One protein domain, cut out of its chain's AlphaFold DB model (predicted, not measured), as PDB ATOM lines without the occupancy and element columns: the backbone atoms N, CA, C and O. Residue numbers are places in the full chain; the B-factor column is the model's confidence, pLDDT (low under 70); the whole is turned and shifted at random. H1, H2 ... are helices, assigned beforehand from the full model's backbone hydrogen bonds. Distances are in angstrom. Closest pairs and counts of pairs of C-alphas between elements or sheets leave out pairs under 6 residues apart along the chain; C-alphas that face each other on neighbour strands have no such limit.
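AT A GLANCE: This is residues 2 to 87 of the 87 residues of an uncharacterized protein of Escherichia coli KTE14 (UniProt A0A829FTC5). Two helices, H1 and then H2, make a V whose corner is the tight link between them. After H2 the chain folds back beside it without a named helix, then runs off as a long arm, with residues 75 to 87 sticking out. The printed part has 86 residues, with two named helices and no named strand; the class is all helix, though named elements hold 39 of the 86. The whole is extended and flat, with a radius of gyration of the C-alphas of 19.9 A and spans of 70 by 37 by 17 A.

HOW THE PARTS SIT: H1, residues 7 to 25, and H2, residues 30 to 49, are close but not clearly touching, with the C-alphas of Leu 25 and Ala 33 closest at 5.6 A. They run opposite ways at a steep tilt of 43 degrees. In both, every O i to N i+4 pair is within hydrogen-bond range.

IN THESE COORDINATES: H1 begins at C-alpha 7 (-106.282, 30.818, 77.392) and is 27.1 A long. H2 is 29.1 A long and ends at C-alpha 49 (-122.121, 49.191, 87.382).

THE WHOLE: The farthest C-alphas, of Val 50 and Lys 87, are 72.2 A apart. The printed part has no cut. pLDDT is under 70 at residues 2 to 3, 50 to 59 and 66 to 87.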
ATOM      1  N   ASN A   2    -119.918  22.258  79.737       55.59
ATOM      2  CA  ASN A   2    -119.219  23.462  79.289       55.59
ATOM      3  C   ASN A   2    -117.728  23.128  79.233       55.59
ATOM      4  O   ASN A   2    -117.123  22.894  80.273       55.59
ATOM      5  N   LYS A   3    -117.151  23.033  78.030       65.31
ATOM      6  CA  LYS A   3    -115.697  22.920  77.878       65.31
ATOM      7  C   LYS A   3    -115.075  24.197  78.438       65.31
ATOM      8  O   LYS A   3    -115.448  25.290  78.005       65.31
ATOM      9  N   GLU A   4    -114.171  24.056  79.401       72.56
ATOM     10  CA  GLU A   4    -113.365  25.174  79.879       72.56
ATOM     11  C   GLU A   4    -112.611  25.768  78.687       72.56
ATOM     12  O   GLU A   4    -112.001  25.056  77.886       72.56
ATOM     13  N   LYS A   5    -112.749  27.080  78.498       77.94
ATOM     14  CA  LYS A   5    -112.118  27.790  77.386       77.94
ATOM     15  C   LYS A   5    -110.627  27.896  77.683       77.94
ATOM     16  O   LYS A   5    -110.263  28.416  78.735       77.94
ATOM     17  N   SER A   6    -109.784  27.429  76.765       83.12
ATOM     18  CA  SER A   6    -108.337  27.588  76.902       83.12
ATOM     19  C   SER A   6    -107.946  29.073  76.888       83.12
ATOM     20  O   SER A   6    -108.652  29.886  76.286       83.12
ATOM     21  N   PRO A   7    -106.819  29.460  77.504       79.19
ATOM     22  CA  PRO A   7    -106.282  30.818  77.392       79.19
ATOM     23  C   PRO A   7    -106.175  31.301  75.934       79.19
ATOM     24  O   PRO A   7    -106.598  32.415  75.621       79.19
ATOM     25  N   ASP A   8    -105.750  30.424  75.021       82.56
ATOM     26  CA  ASP A   8    -105.648  30.706  73.580       82.56
ATOM     27  C   ASP A   8    -106.985  31.116  72.949       82.56
ATOM     28  O   ASP A   8    -107.028  31.938  72.034       82.56
ATOM     29  N   TYR A   9    -108.100  30.582  73.458       84.44
ATOM     30  CA  TYR A   9    -109.433  30.960  72.998       84.44
ATOM     31  C   TYR A   9    -109.736  32.433  73.291       84.44
ATOM     32  O   TYR A   9    -110.336  33.121  72.464       84.44
ATOM     33  N   PHE A  10    -109.338  32.926  74.467       83.94
ATOM     34  CA  PHE A  10    -109.554  34.319  74.853       83.94
ATOM     35  C   PHE A  10    -108.633  35.264  74.093       83.94
ATOM     36  O   PHE A  10    -109.100  36.305  73.636       83.94
ATOM     37  N   VAL A  11    -107.367  34.880  73.903       86.38
ATOM     38  CA  VAL A  11    -106.403  35.652  73.107       86.38
ATOM     39  C   VAL A  11    -106.893  35.797  71.670       86.38
ATOM     40  O   VAL A  11    -106.989  36.915  71.170       86.38
ATOM     41  N   LYS A  12    -107.303  34.692  71.035       88.31
ATOM     42  CA  LYS A  12    -107.833  34.719  69.669       88.31
ATOM     43  C   LYS A  12    -109.090  35.580  69.560       88.31
ATOM     44  O   LYS A  12    -109.188  36.424  68.682       88.31
ATOM     45  N   ARG A  13    -110.035  35.422  70.490       84.75
ATOM     46  CA  ARG A  13    -111.257  36.235  70.508       84.75
ATOM     47  C   ARG A  13    -110.954  37.727  70.666       84.75
ATOM     48  O   ARG A  13    -111.627  38.543  70.044       84.75
ATOM     49  N   LEU A  14    -109.995  38.079  71.523       84.75
ATOM     50  CA  LEU A  14    -109.577  39.466  71.707       84.75
ATOM     51  C   LEU A  14    -108.984  40.014  70.407       84.75
ATOM     52  O   LEU A  14    -109.393  41.083  69.971       84.75
ATOM     53  N   GLN A  15    -108.095  39.252  69.770       88.00
ATOM     54  CA  GLN A  15    -107.497  39.606  68.486       88.00
ATOM     55  C   GLN A  15    -108.562  39.826  67.400       88.00
ATOM     56  O   GLN A  15    -108.578  40.892  66.788       88.00
ATOM     57  N   ASP A  16    -109.491  38.882  67.226       87.12
ATOM     58  CA  ASP A  16    -110.583  38.969  66.243       87.12
ATOM     59  C   ASP A  16    -111.470  40.211  66.492       87.12
ATOM     60  O   ASP A  16    -111.902  40.900  65.560       87.12
ATOM     61  N   ALA A  17    -111.739  40.527  67.765       82.69
ATOM     62  CA  ALA A  17    -112.510  41.705  68.152       82.69
ATOM     63  C   ALA A  17    -111.752  43.010  67.866       82.69
ATOM     64  O   ALA A  17    -112.344  43.961  67.352       82.69
ATOM     65  N   THR A  18    -110.450  43.060  68.160       82.75
ATOM     66  CA  THR A  18    -109.601  44.221  67.865       82.75
ATOM     67  C   THR A  18    -109.502  44.465  66.361       82.75
ATOM     68  O   THR A  18    -109.663  45.602  65.924       82.75
ATOM     69  N   GLU A  19    -109.310  43.419  65.559       83.69
ATOM     70  CA  GLU A  19    -109.259  43.528  64.099       83.69
ATOM     71  C   GLU A  19    -110.583  44.052  63.529       83.69
ATOM     72  O   GLU A  19    -110.598  45.021  62.767       83.69
ATOM     73  N   SER A  20    -111.708  43.493  63.982       78.44
ATOM     74  CA  SER A  20    -113.043  43.962  63.593       78.44
ATOM     75  C   SER A  20    -113.266  45.436  63.952       78.44
ATOM     76  O   SER A  20    -113.838  46.193  63.166       78.44
ATOM     77  N   MET A  21    -112.788  45.864  65.126       82.25
ATOM     78  CA  MET A  21    -112.883  47.253  65.567       82.25
ATOM     79  C   MET A  21    -112.050  48.185  64.682       82.25
ATOM     80  O   MET A  21    -112.550  49.223  64.261       82.25
ATOM     81  N   LEU A  22    -110.812  47.812  64.352       80.62
ATOM     82  CA  LEU A  22    -109.945  48.608  63.479       80.62
ATOM     83  C   LEU A  22    -110.541  48.769  62.076       80.62
ATOM     84  O   LEU A  22    -110.554  49.876  61.540       80.62
ATOM     85  N   ILE A  23    -111.098  47.694  61.510       79.12
ATOM     86  CA  ILE A  23    -111.787  47.735  60.213       79.12
ATOM     87  C   ILE A  23    -112.983  48.693  60.264       79.12
ATOM     88  O   ILE A  23    -113.187  49.478  59.337       79.12
ATOM     89  N   ALA A  24    -113.770  48.654  61.343       77.00
ATOM     90  CA  ALA A  24    -114.905  49.553  61.516       77.00
ATOM     91  C   ALA A  24    -114.457  51.020  61.639       77.00
ATOM     92  O   ALA A  24    -115.014  51.880  60.955       77.00
ATOM     93  N   LEU A  25    -113.428  51.286  62.453       80.38
ATOM     94  CA  LEU A  25    -112.904  52.630  62.705       80.38
ATOM     95  C   LEU A  25    -112.234  53.261  61.485       80.38
ATOM     96  O   LEU A  25    -112.293  54.476  61.333       80.38
ATOM     97  N   ASN A  26    -111.670  52.457  60.582       81.12
ATOM     98  CA  ASN A  26    -111.063  52.942  59.341       81.12
ATOM     99  C   ASN A  26    -112.049  53.698  58.426       81.12
ATOM    100  O   ASN A  26    -111.638  54.437  57.537       81.12
ATOM    101  N   ASN A  27    -113.359  53.524  58.627       77.31
ATOM    102  CA  ASN A  27    -114.382  54.245  57.866       77.31
ATOM    103  C   ASN A  27    -114.733  55.619  58.459       77.31
ATOM    104  O   ASN A  27    -115.528  56.347  57.861       77.31
ATOM    105  N   TYR A  28    -114.172  55.961  59.617       78.81
ATOM    106  CA  TYR A  28    -114.385  57.224  60.312       78.81
ATOM    107  C   TYR A  28    -113.148  58.118  60.195       78.81
ATOM    108  O   TYR A  28    -112.018  57.646  60.073       78.81
ATOM    109  N   SER A  29    -113.348  59.434  60.244       84.06
ATOM    110  CA  SER A  29    -112.244  60.354  60.518       84.06
ATOM    111  C   SER A  29    -111.691  60.120  61.926       84.06
ATOM    112  O   SER A  29    -112.356  59.528  62.774       84.06
ATOM    113  N   TYR A  30    -110.475  60.599  62.191       84.00
ATOM    114  CA  TYR A  30    -109.855  60.461  63.510       84.00
ATOM    115  C   TYR A  30    -110.759  60.992  64.636       84.00
ATOM    116  O   TYR A  30    -110.967  60.305  65.629       84.00
ATOM    117  N   GLU A  31    -111.347  62.177  64.454       85.81
ATOM    118  CA  GLU A  31    -112.238  62.791  65.445       85.81
ATOM    119  C   GLU A  31    -113.489  61.934  65.688       85.81
ATOM    120  O   GLU A  31    -113.835  61.638  66.830       85.81
ATOM    121  N   GLU A  32    -114.123  61.446  64.619       83.81
ATOM    122  CA  GLU A  32    -115.282  60.552  64.716       83.81
ATOM    123  C   GLU A  32    -114.914  59.228  65.409       83.81
ATOM    124  O   GLU A  32    -115.633  58.769  66.293       83.81
ATOM    125  N   ALA A  33    -113.767  58.635  65.069       85.12
ATOM    126  CA  ALA A  33    -113.281  57.406  65.684       85.12
ATOM    127  C   ALA A  33    -113.044  57.567  67.196       85.12
ATOM    128  O   ALA A  33    -113.436  56.694  67.972       85.12
ATOM    129  N   VAL A  34    -112.456  58.691  67.620       88.25
ATOM    130  CA  VAL A  34    -112.245  59.009  69.042       88.25
ATOM    131  C   VAL A  34    -113.582  59.105  69.774       88.25
ATOM    132  O   VAL A  34    -113.750  58.443  70.797       88.25
ATOM    133  N   THR A  35    -114.566  59.819  69.220       88.44
ATOM    134  CA  THR A  35    -115.889  59.946  69.864       88.44
ATOM    135  C   THR A  35    -116.612  58.603  70.012       88.44
ATOM    136  O   THR A  35    -117.262  58.351  71.026       88.44
ATOM    137  N   VAL A  36    -116.469  57.696  69.038       85.94
ATOM    138  CA  VAL A  36    -117.020  56.333  69.127       85.94
ATOM    139  C   VAL A  36    -116.328  55.530  70.230       85.94
ATOM    140  O   VAL A  36    -117.005  54.831  70.982       85.94
ATOM    141  N   LEU A  37    -115.002  55.628  70.353       87.00
ATOM    142  CA  LEU A  37    -114.245  54.931  71.396       87.00
ATOM    143  C   LEU A  37    -114.591  55.430  72.802       87.00
ATOM    144  O   LEU A  37    -114.748  54.618  73.715       87.00
ATOM    145  N   GLU A  38    -114.737  56.742  72.975       89.75
ATOM    146  CA  GLU A  38    -115.162  57.347  74.241       89.75
ATOM    147  C   GLU A  38    -116.559  56.871  74.638       89.75
ATOM    148  O   GLU A  38    -116.746  56.378  75.750       89.75
ATOM    149  N   TRP A  39    -117.506  56.887  73.698       88.25
ATOM    150  CA  TRP A  39    -118.857  56.384  73.933       88.25
ATOM    151  C   TRP A  39    -118.883  54.888  74.300       88.25
ATOM    152  O   TRP A  39    -119.577  54.490  75.234       88.25
ATOM    153  N   ILE A  40    -118.096  54.041  73.618       84.56
ATOM    154  CA  ILE A  40    -117.978  52.609  73.965       84.56
ATOM    155  C   ILE A  40    -117.437  52.443  75.389       84.56
ATOM    156  O   ILE A  40    -117.941  51.613  76.148       84.56
ATOM    157  N   LYS A  41    -116.417  53.222  75.763       87.62
ATOM    158  CA  LYS A  41    -115.826  53.179  77.104       87.62
ATOM    159  C   LYS A  41    -116.857  53.540  78.172       87.62
ATOM    160  O   LYS A  41    -116.967  52.811  79.155       87.62
ATOM    161  N   GLU A  42    -117.629  54.603  77.959       87.38
ATOM    162  CA  GLU A  42    -118.718  54.998  78.857       87.38
ATOM    163  C   GLU A  42    -119.755  53.879  78.996       87.38
ATOM    164  O   GLU A  42    -120.085  53.478  80.113       87.38
ATOM    165  N   LYS A  43    -120.177  53.266  77.884       82.94
ATOM    166  CA  LYS A  43    -121.132  52.148  77.903       82.94
ATOM    167  C   LYS A  43    -120.623  50.930  78.664       82.94
ATOM    168  O   LYS A  43    -121.383  50.324  79.412       82.94
ATOM    169  N   ILE A  44    -119.345  50.583  78.517       82.50
ATOM    170  CA  ILE A  44    -118.729  49.485  79.278       82.50
ATOM    171  C   ILE A  44    -118.704  49.818  80.772       82.50
ATOM    172  O   ILE A  44    -118.987  48.953  81.601       82.50
ATOM    173  N   THR A  45    -118.381  51.064  81.137       83.94
ATOM    174  CA  THR A  45    -118.413  51.476  82.545       83.94
ATOM    175  C   THR A  45    -119.829  51.448  83.118       83.94
ATOM    176  O   THR A  45    -120.015  50.920  84.212       83.94
ATOM    177  N   GLU A  46    -120.834  51.910  82.370       81.62
ATOM    178  CA  GLU A  46    -122.248  51.823  82.753       81.62
ATOM    179  C   GLU A  46    -122.681  50.363  82.966       81.62
ATOM    180  O   GLU A  46    -123.262  50.046  84.004       81.62
ATOM    181  N   ASP A  47    -122.333  49.463  82.041       75.19
ATOM    182  CA  ASP A  47    -122.659  48.030  82.111       75.19
ATOM    183  C   ASP A  47    -121.961  47.315  83.281       75.19
ATOM    184  O   ASP A  47    -122.497  46.397  83.904       75.19
ATOM    185  N   SER A  48    -120.751  47.759  83.637       74.00
ATOM    186  CA  SER A  48    -120.038  47.223  84.800       74.00
ATOM    187  C   SER A  48    -120.731  47.553  86.128       74.00
ATOM    188  O   SER A  48    -120.656  46.770  87.078       74.00
ATOM    189  N   ILE A  49    -121.422  48.697  86.189       74.94
ATOM    190  CA  ILE A  49    -122.121  49.191  87.382       74.94
ATOM    191  C   ILE A  49    -123.529  48.595  87.436       74.94
ATOM    192  O   ILE A  49    -123.974  48.096  88.471       74.94
ATOM    193  N   VAL A  50    -124.226  48.626  86.305       67.06
ATOM    194  CA  VAL A  50    -125.568  48.089  86.132       67.06
ATOM    195  C   VAL A  50    -125.415  46.853  85.263       67.06
ATOM    196  O   VAL A  50    -125.298  47.002  84.059       67.06
ATOM    197  N   LYS A  51    -125.416  45.646  85.856       59.03
ATOM    198  CA  LYS A  51    -125.414  44.356  85.126       59.03
ATOM    199  C   LYS A  51    -126.661  44.236  84.239       59.03
ATOM    200  O   LYS A  51    -127.595  43.498  84.566       59.03
ATOM    201  N   MET A  52    -126.726  45.004  83.164       52.94
ATOM    202  CA  MET A  52    -127.874  45.086  82.291       52.94
ATOM    203  C   MET A  52    -127.672  44.152  81.108       52.94
ATOM    204  O   MET A  52    -126.576  43.773  80.713       52.94
ATOM    205  N   GLN A  53    -128.801  43.656  80.626       55.47
ATOM    206  CA  GLN A  53    -128.878  42.658  79.574       55.47
ATOM    207  C   GLN A  53    -128.130  43.125  78.320       55.47
ATOM    208  O   GLN A  53    -128.125  44.312  78.011       55.47
ATOM    209  N   SER A  54    -127.558  42.158  77.593       59.06
ATOM    210  CA  SER A  54    -126.851  42.310  76.314       59.06
ATOM    211  C   SER A  54    -127.214  43.594  75.552       59.06
ATOM    212  O   SER A  54    -128.285  43.676  74.942       59.06
ATOM    213  N   ILE A  55    -126.322  44.586  75.593       61.69
ATOM    214  CA  ILE A  55    -126.529  45.892  74.962       61.69
ATOM    215  C   ILE A  55    -126.660  45.695  73.450       61.69
ATOM    216  O   ILE A  55    -125.722  45.273  72.770       61.69
ATOM    217  N   ASN A  56    -127.830  46.016  72.893       66.25
ATOM    218  CA  ASN A  56    -128.020  46.048  71.446       66.25
ATOM    219  C   ASN A  56    -127.530  47.396  70.893       66.25
ATOM    220  O   ASN A  56    -128.323  48.296  70.613       66.25
ATOM    221  N   ILE A  57    -126.206  47.511  70.746       66.25
ATOM    222  CA  ILE A  57    -125.484  48.722  70.309       66.25
ATOM    223  C   ILE A  57    -126.054  49.291  69.000       66.25
ATOM    224  O   ILE A  57    -126.121  50.501  68.820       66.25
ATOM    225  N   SER A  58    -126.539  48.427  68.101       66.50
ATOM    226  CA  SER A  58    -127.046  48.831  66.779       66.50
ATOM    227  C   SER A  58    -128.298  49.715  66.832       66.50
ATOM    228  O   SER A  58    -128.642  50.342  65.834       66.50
ATOM    229  N   ARG A  59    -129.022  49.734  67.958       69.50
ATOM    230  CA  ARG A  59    -130.266  50.503  68.128       69.50
ATOM    231  C   ARG A  59    -130.156  51.581  69.204       69.50
ATOM    232  O   ARG A  59    -131.173  52.178  69.559       69.50
ATOM    233  N   ASP A  60    -128.959  51.812  69.738       77.62
ATOM    234  CA  ASP A  60    -128.772  52.777  70.812       77.62
ATOM    235  C   ASP A  60    -128.921  54.211  70.279       77.62
ATOM    236  O   ASP A  60    -128.215  54.649  69.371       77.62
ATOM    237  N   LYS A  61    -129.872  54.953  70.855       79.62
ATOM    238  CA  LYS A  61    -130.157  56.351  70.494       79.62
ATOM    239  C   LYS A  61    -129.049  57.310  70.932       79.62
ATOM    240  O   LYS A  61    -129.014  58.438  70.449       79.62
ATOM    241  N   THR A  62    -128.197  56.880  71.861       84.88
ATOM    242  CA  THR A  62    -127.071  57.661  72.387       84.88
ATOM    243  C   THR A  62    -125.813  57.533  71.536       84.88
ATOM    244  O   THR A  62    -124.835  58.215  71.819       84.88
ATOM    245  N   PHE A  63    -125.835  56.696  70.492       83.75
ATOM    246  CA  PHE A  63    -124.695  56.517  69.604       83.75
ATOM    247  C   PHE A  63    -124.262  57.866  68.986       83.75
ATOM    248  O   PHE A  63    -125.112  58.593  68.454       83.75
ATOM    249  N   PRO A  64    -122.963  58.222  69.047       80.56
ATOM    250  CA  PRO A  64    -122.498  59.582  68.771       80.56
ATOM    251  C   PRO A  64    -122.584  59.960  67.289       80.56
ATOM    252  O   PRO A  64    -122.679  61.140  66.954       80.56
ATOM    253  N   LEU A  65    -122.604  58.976  66.384       77.75
ATOM    254  CA  LEU A  65    -122.637  59.219  64.944       77.75
ATOM    255  C   LEU A  65    -124.042  58.974  64.379       77.75
ATOM    256  O   LEU A  65    -124.537  57.852  64.344       77.75
ATOM    257  N   ARG A  66    -124.694  60.029  63.881       66.81
ATOM    258  CA  ARG A  66    -126.013  59.927  63.216       66.81
ATOM    259  C   ARG A  66    -125.926  59.728  61.707       66.81
ATOM    260  O   ARG A  66    -126.922  59.402  61.063       66.81
ATOM    261  N   ILE A  67    -124.749  59.958  61.135       60.09
ATOM    262  CA  ILE A  67    -124.507  59.856  59.702       60.09
ATOM    263  C   ILE A  67    -123.857  58.487  59.485       60.09
ATOM    264  O   ILE A  67    -122.763  58.266  60.002       60.09
ATOM    265  N   PRO A  68    -124.496  57.545  58.760       56.78
ATOM    266  CA  PRO A  68    -123.793  56.335  58.351       56.78
ATOM    267  C   PRO A  68    -122.558  56.786  57.572       56.78
ATOM    268  O   PRO A  68    -122.719  57.729  56.793       56.78
ATOM    269  N   PRO A  69    -121.373  56.176  57.760       54.62
ATOM    270  CA  PRO A  69    -120.133  56.617  57.126       54.62
ATOM    271  C   PRO A  69    -120.318  56.642  55.604       54.62
ATOM    272  O   PRO A  69    -120.159  55.652  54.891       54.62
ATOM    273  N   LYS A  70    -120.769  57.782  55.082       53.59
ATOM    274  CA  LYS A  70    -121.063  57.977  53.672       53.59
ATOM    275  C   LYS A  70    -119.769  58.470  53.067       53.59
ATOM    276  O   LYS A  70    -119.495  59.662  53.066       53.59
ATOM    277  N   ARG A  71    -119.023  57.512  52.514       52.91
ATOM    278  CA  ARG A  71    -118.117  57.696  51.376       52.91
ATOM    279  C   ARG A  71    -117.218  58.929  51.498       52.91
ATOM    280  O   ARG A  71    -117.374  59.887  50.746       52.91
ATOM    281  N   ARG A  72    -116.188  58.856  52.331       48.00
ATOM    282  CA  ARG A  72    -114.925  59.450  51.902       48.00
ATOM    283  C   ARG A  72    -114.121  58.318  51.285       48.00
ATOM    284  O   ARG A  72    -113.597  57.468  51.988       48.00
ATOM    285  N   LEU A  73    -114.112  58.273  49.953       46.84
ATOM    286  CA  LEU A  73    -113.068  57.613  49.171       46.84
ATOM    287  C   LEU A  73    -111.721  58.242  49.574       46.84
ATOM    288  O   LEU A  73    -111.194  59.106  48.887       46.84
ATOM    289  N   VAL A  74    -111.201  57.866  50.734       46.34
ATOM    290  CA  VAL A  74    -109.790  57.983  51.087       46.34
ATOM    291  C   VAL A  74    -109.362  56.526  51.064       46.34
ATOM    292  O   VAL A  74    -109.561  55.807  52.025       46.34
ATOM    293  N   TYR A  75    -109.133  55.935  49.899       42.59
ATOM    294  CA  TYR A  75    -108.030  56.258  49.020       42.59
ATOM    295  C   TYR A  75    -108.526  56.354  47.573       42.59
ATOM    296  O   TYR A  75    -109.030  55.383  47.008       42.59
ATOM    297  N   SER A  76    -108.264  57.482  46.907       41.03
ATOM    298  CA  SER A  76    -107.687  57.352  45.575       41.03
ATOM    299  C   SER A  76    -106.510  56.404  45.756       41.03
ATOM    300  O   SER A  76    -105.511  56.778  46.373       41.03
ATOM    301  N   ILE A  77    -106.660  55.160  45.303       43.62
ATOM    302  CA  ILE A  77    -105.524  54.333  44.916       43.62
ATOM    303  C   ILE A  77    -104.576  55.324  44.240       43.62
ATOM    304  O   ILE A  77    -105.014  55.959  43.269       43.62
ATOM    305  N   PRO A  78    -103.354  55.580  44.747       42.50
ATOM    306  CA  PRO A  78    -102.381  56.171  43.868       42.50
ATOM    307  C   PRO A  78    -102.330  55.157  42.737       42.50
ATOM    308  O   PRO A  78    -101.890  54.024  42.925       42.50
ATOM    309  N   VAL A  79    -102.902  55.532  41.595       47.53
ATOM    310  CA  VAL A  79    -102.516  54.996  40.307       47.53
ATOM    311  C   VAL A  79    -101.029  55.307  40.284       47.53
ATOM    312  O   VAL A  79    -100.616  56.385  39.865       47.53
ATOM    313  N   SER A  80    -100.237  54.433  40.913       47.62
ATOM    314  CA  SER A  80     -98.803  54.415  40.799       47.62
ATOM    315  C   SER A  80     -98.630  54.258  39.315       47.62
ATOM    316  O   SER A  80     -99.067  53.287  38.692       47.62
ATOM    317  N   MET A  81     -98.216  55.378  38.752       49.00
ATOM    318  CA  MET A  81     -98.252  55.637  37.346       49.00
ATOM    319  C   MET A  81     -97.619  54.440  36.653       49.00
ATOM    320  O   MET A  81     -96.451  54.128  36.885       49.00
ATOM    321  N   GLN A  82     -98.377  53.779  35.780       50.66
ATOM    322  CA  GLN A  82     -97.773  53.057  34.672       50.66
ATOM    323  C   GLN A  82     -97.141  54.114  33.756       50.66
ATOM    324  O   GLN A  82     -97.612  54.374  32.651       50.66
ATOM    325  N   CYS A  83     -96.077  54.761  34.229       46.91
ATOM    326  CA  CYS A  83     -95.102  55.389  33.367       46.91
ATOM    327  C   CYS A  83     -94.447  54.235  32.619       46.91
ATOM    328  O   CYS A  83     -93.510  53.603  33.105       46.91
ATOM    329  N   LYS A  84     -95.005  53.904  31.454       55.22
ATOM    330  CA  LYS A  84     -94.312  53.088  30.466       55.22
ATOM    331  C   LYS A  84     -92.997  53.804  30.178       55.22
ATOM    332  O   LYS A  84     -93.015  54.918  29.657       55.22
ATOM    333  N   LEU A  85     -91.877  53.192  30.551       55.06
ATOM    334  CA  LEU A  85     -90.572  53.639  30.083       55.06
ATOM    335  C   LEU A  85     -90.570  53.522  28.547       55.06
ATOM    336  O   LEU A  85     -90.939  52.462  28.028       55.06
ATOM    337  N   PRO A  86     -90.249  54.592  27.803       58.66
ATOM    338  CA  PRO A  86     -90.111  54.496  26.361       58.66
ATOM    339  C   PRO A  86     -88.828  53.722  26.021       58.66
ATOM    340  O   PRO A  86     -87.750  54.156  26.404       58.66
ATOM    341  N   LYS A  87     -89.034  52.600  25.315       48.16
ATOM    342  CA  LYS A  87     -88.107  51.718  24.572       48.16
ATOM    343  C   LYS A  87     -86.701  51.501  25.129       48.16
ATOM    344  O   LYS A  87     -85.837  52.380  24.936       48.16
TER     345      LYS A  87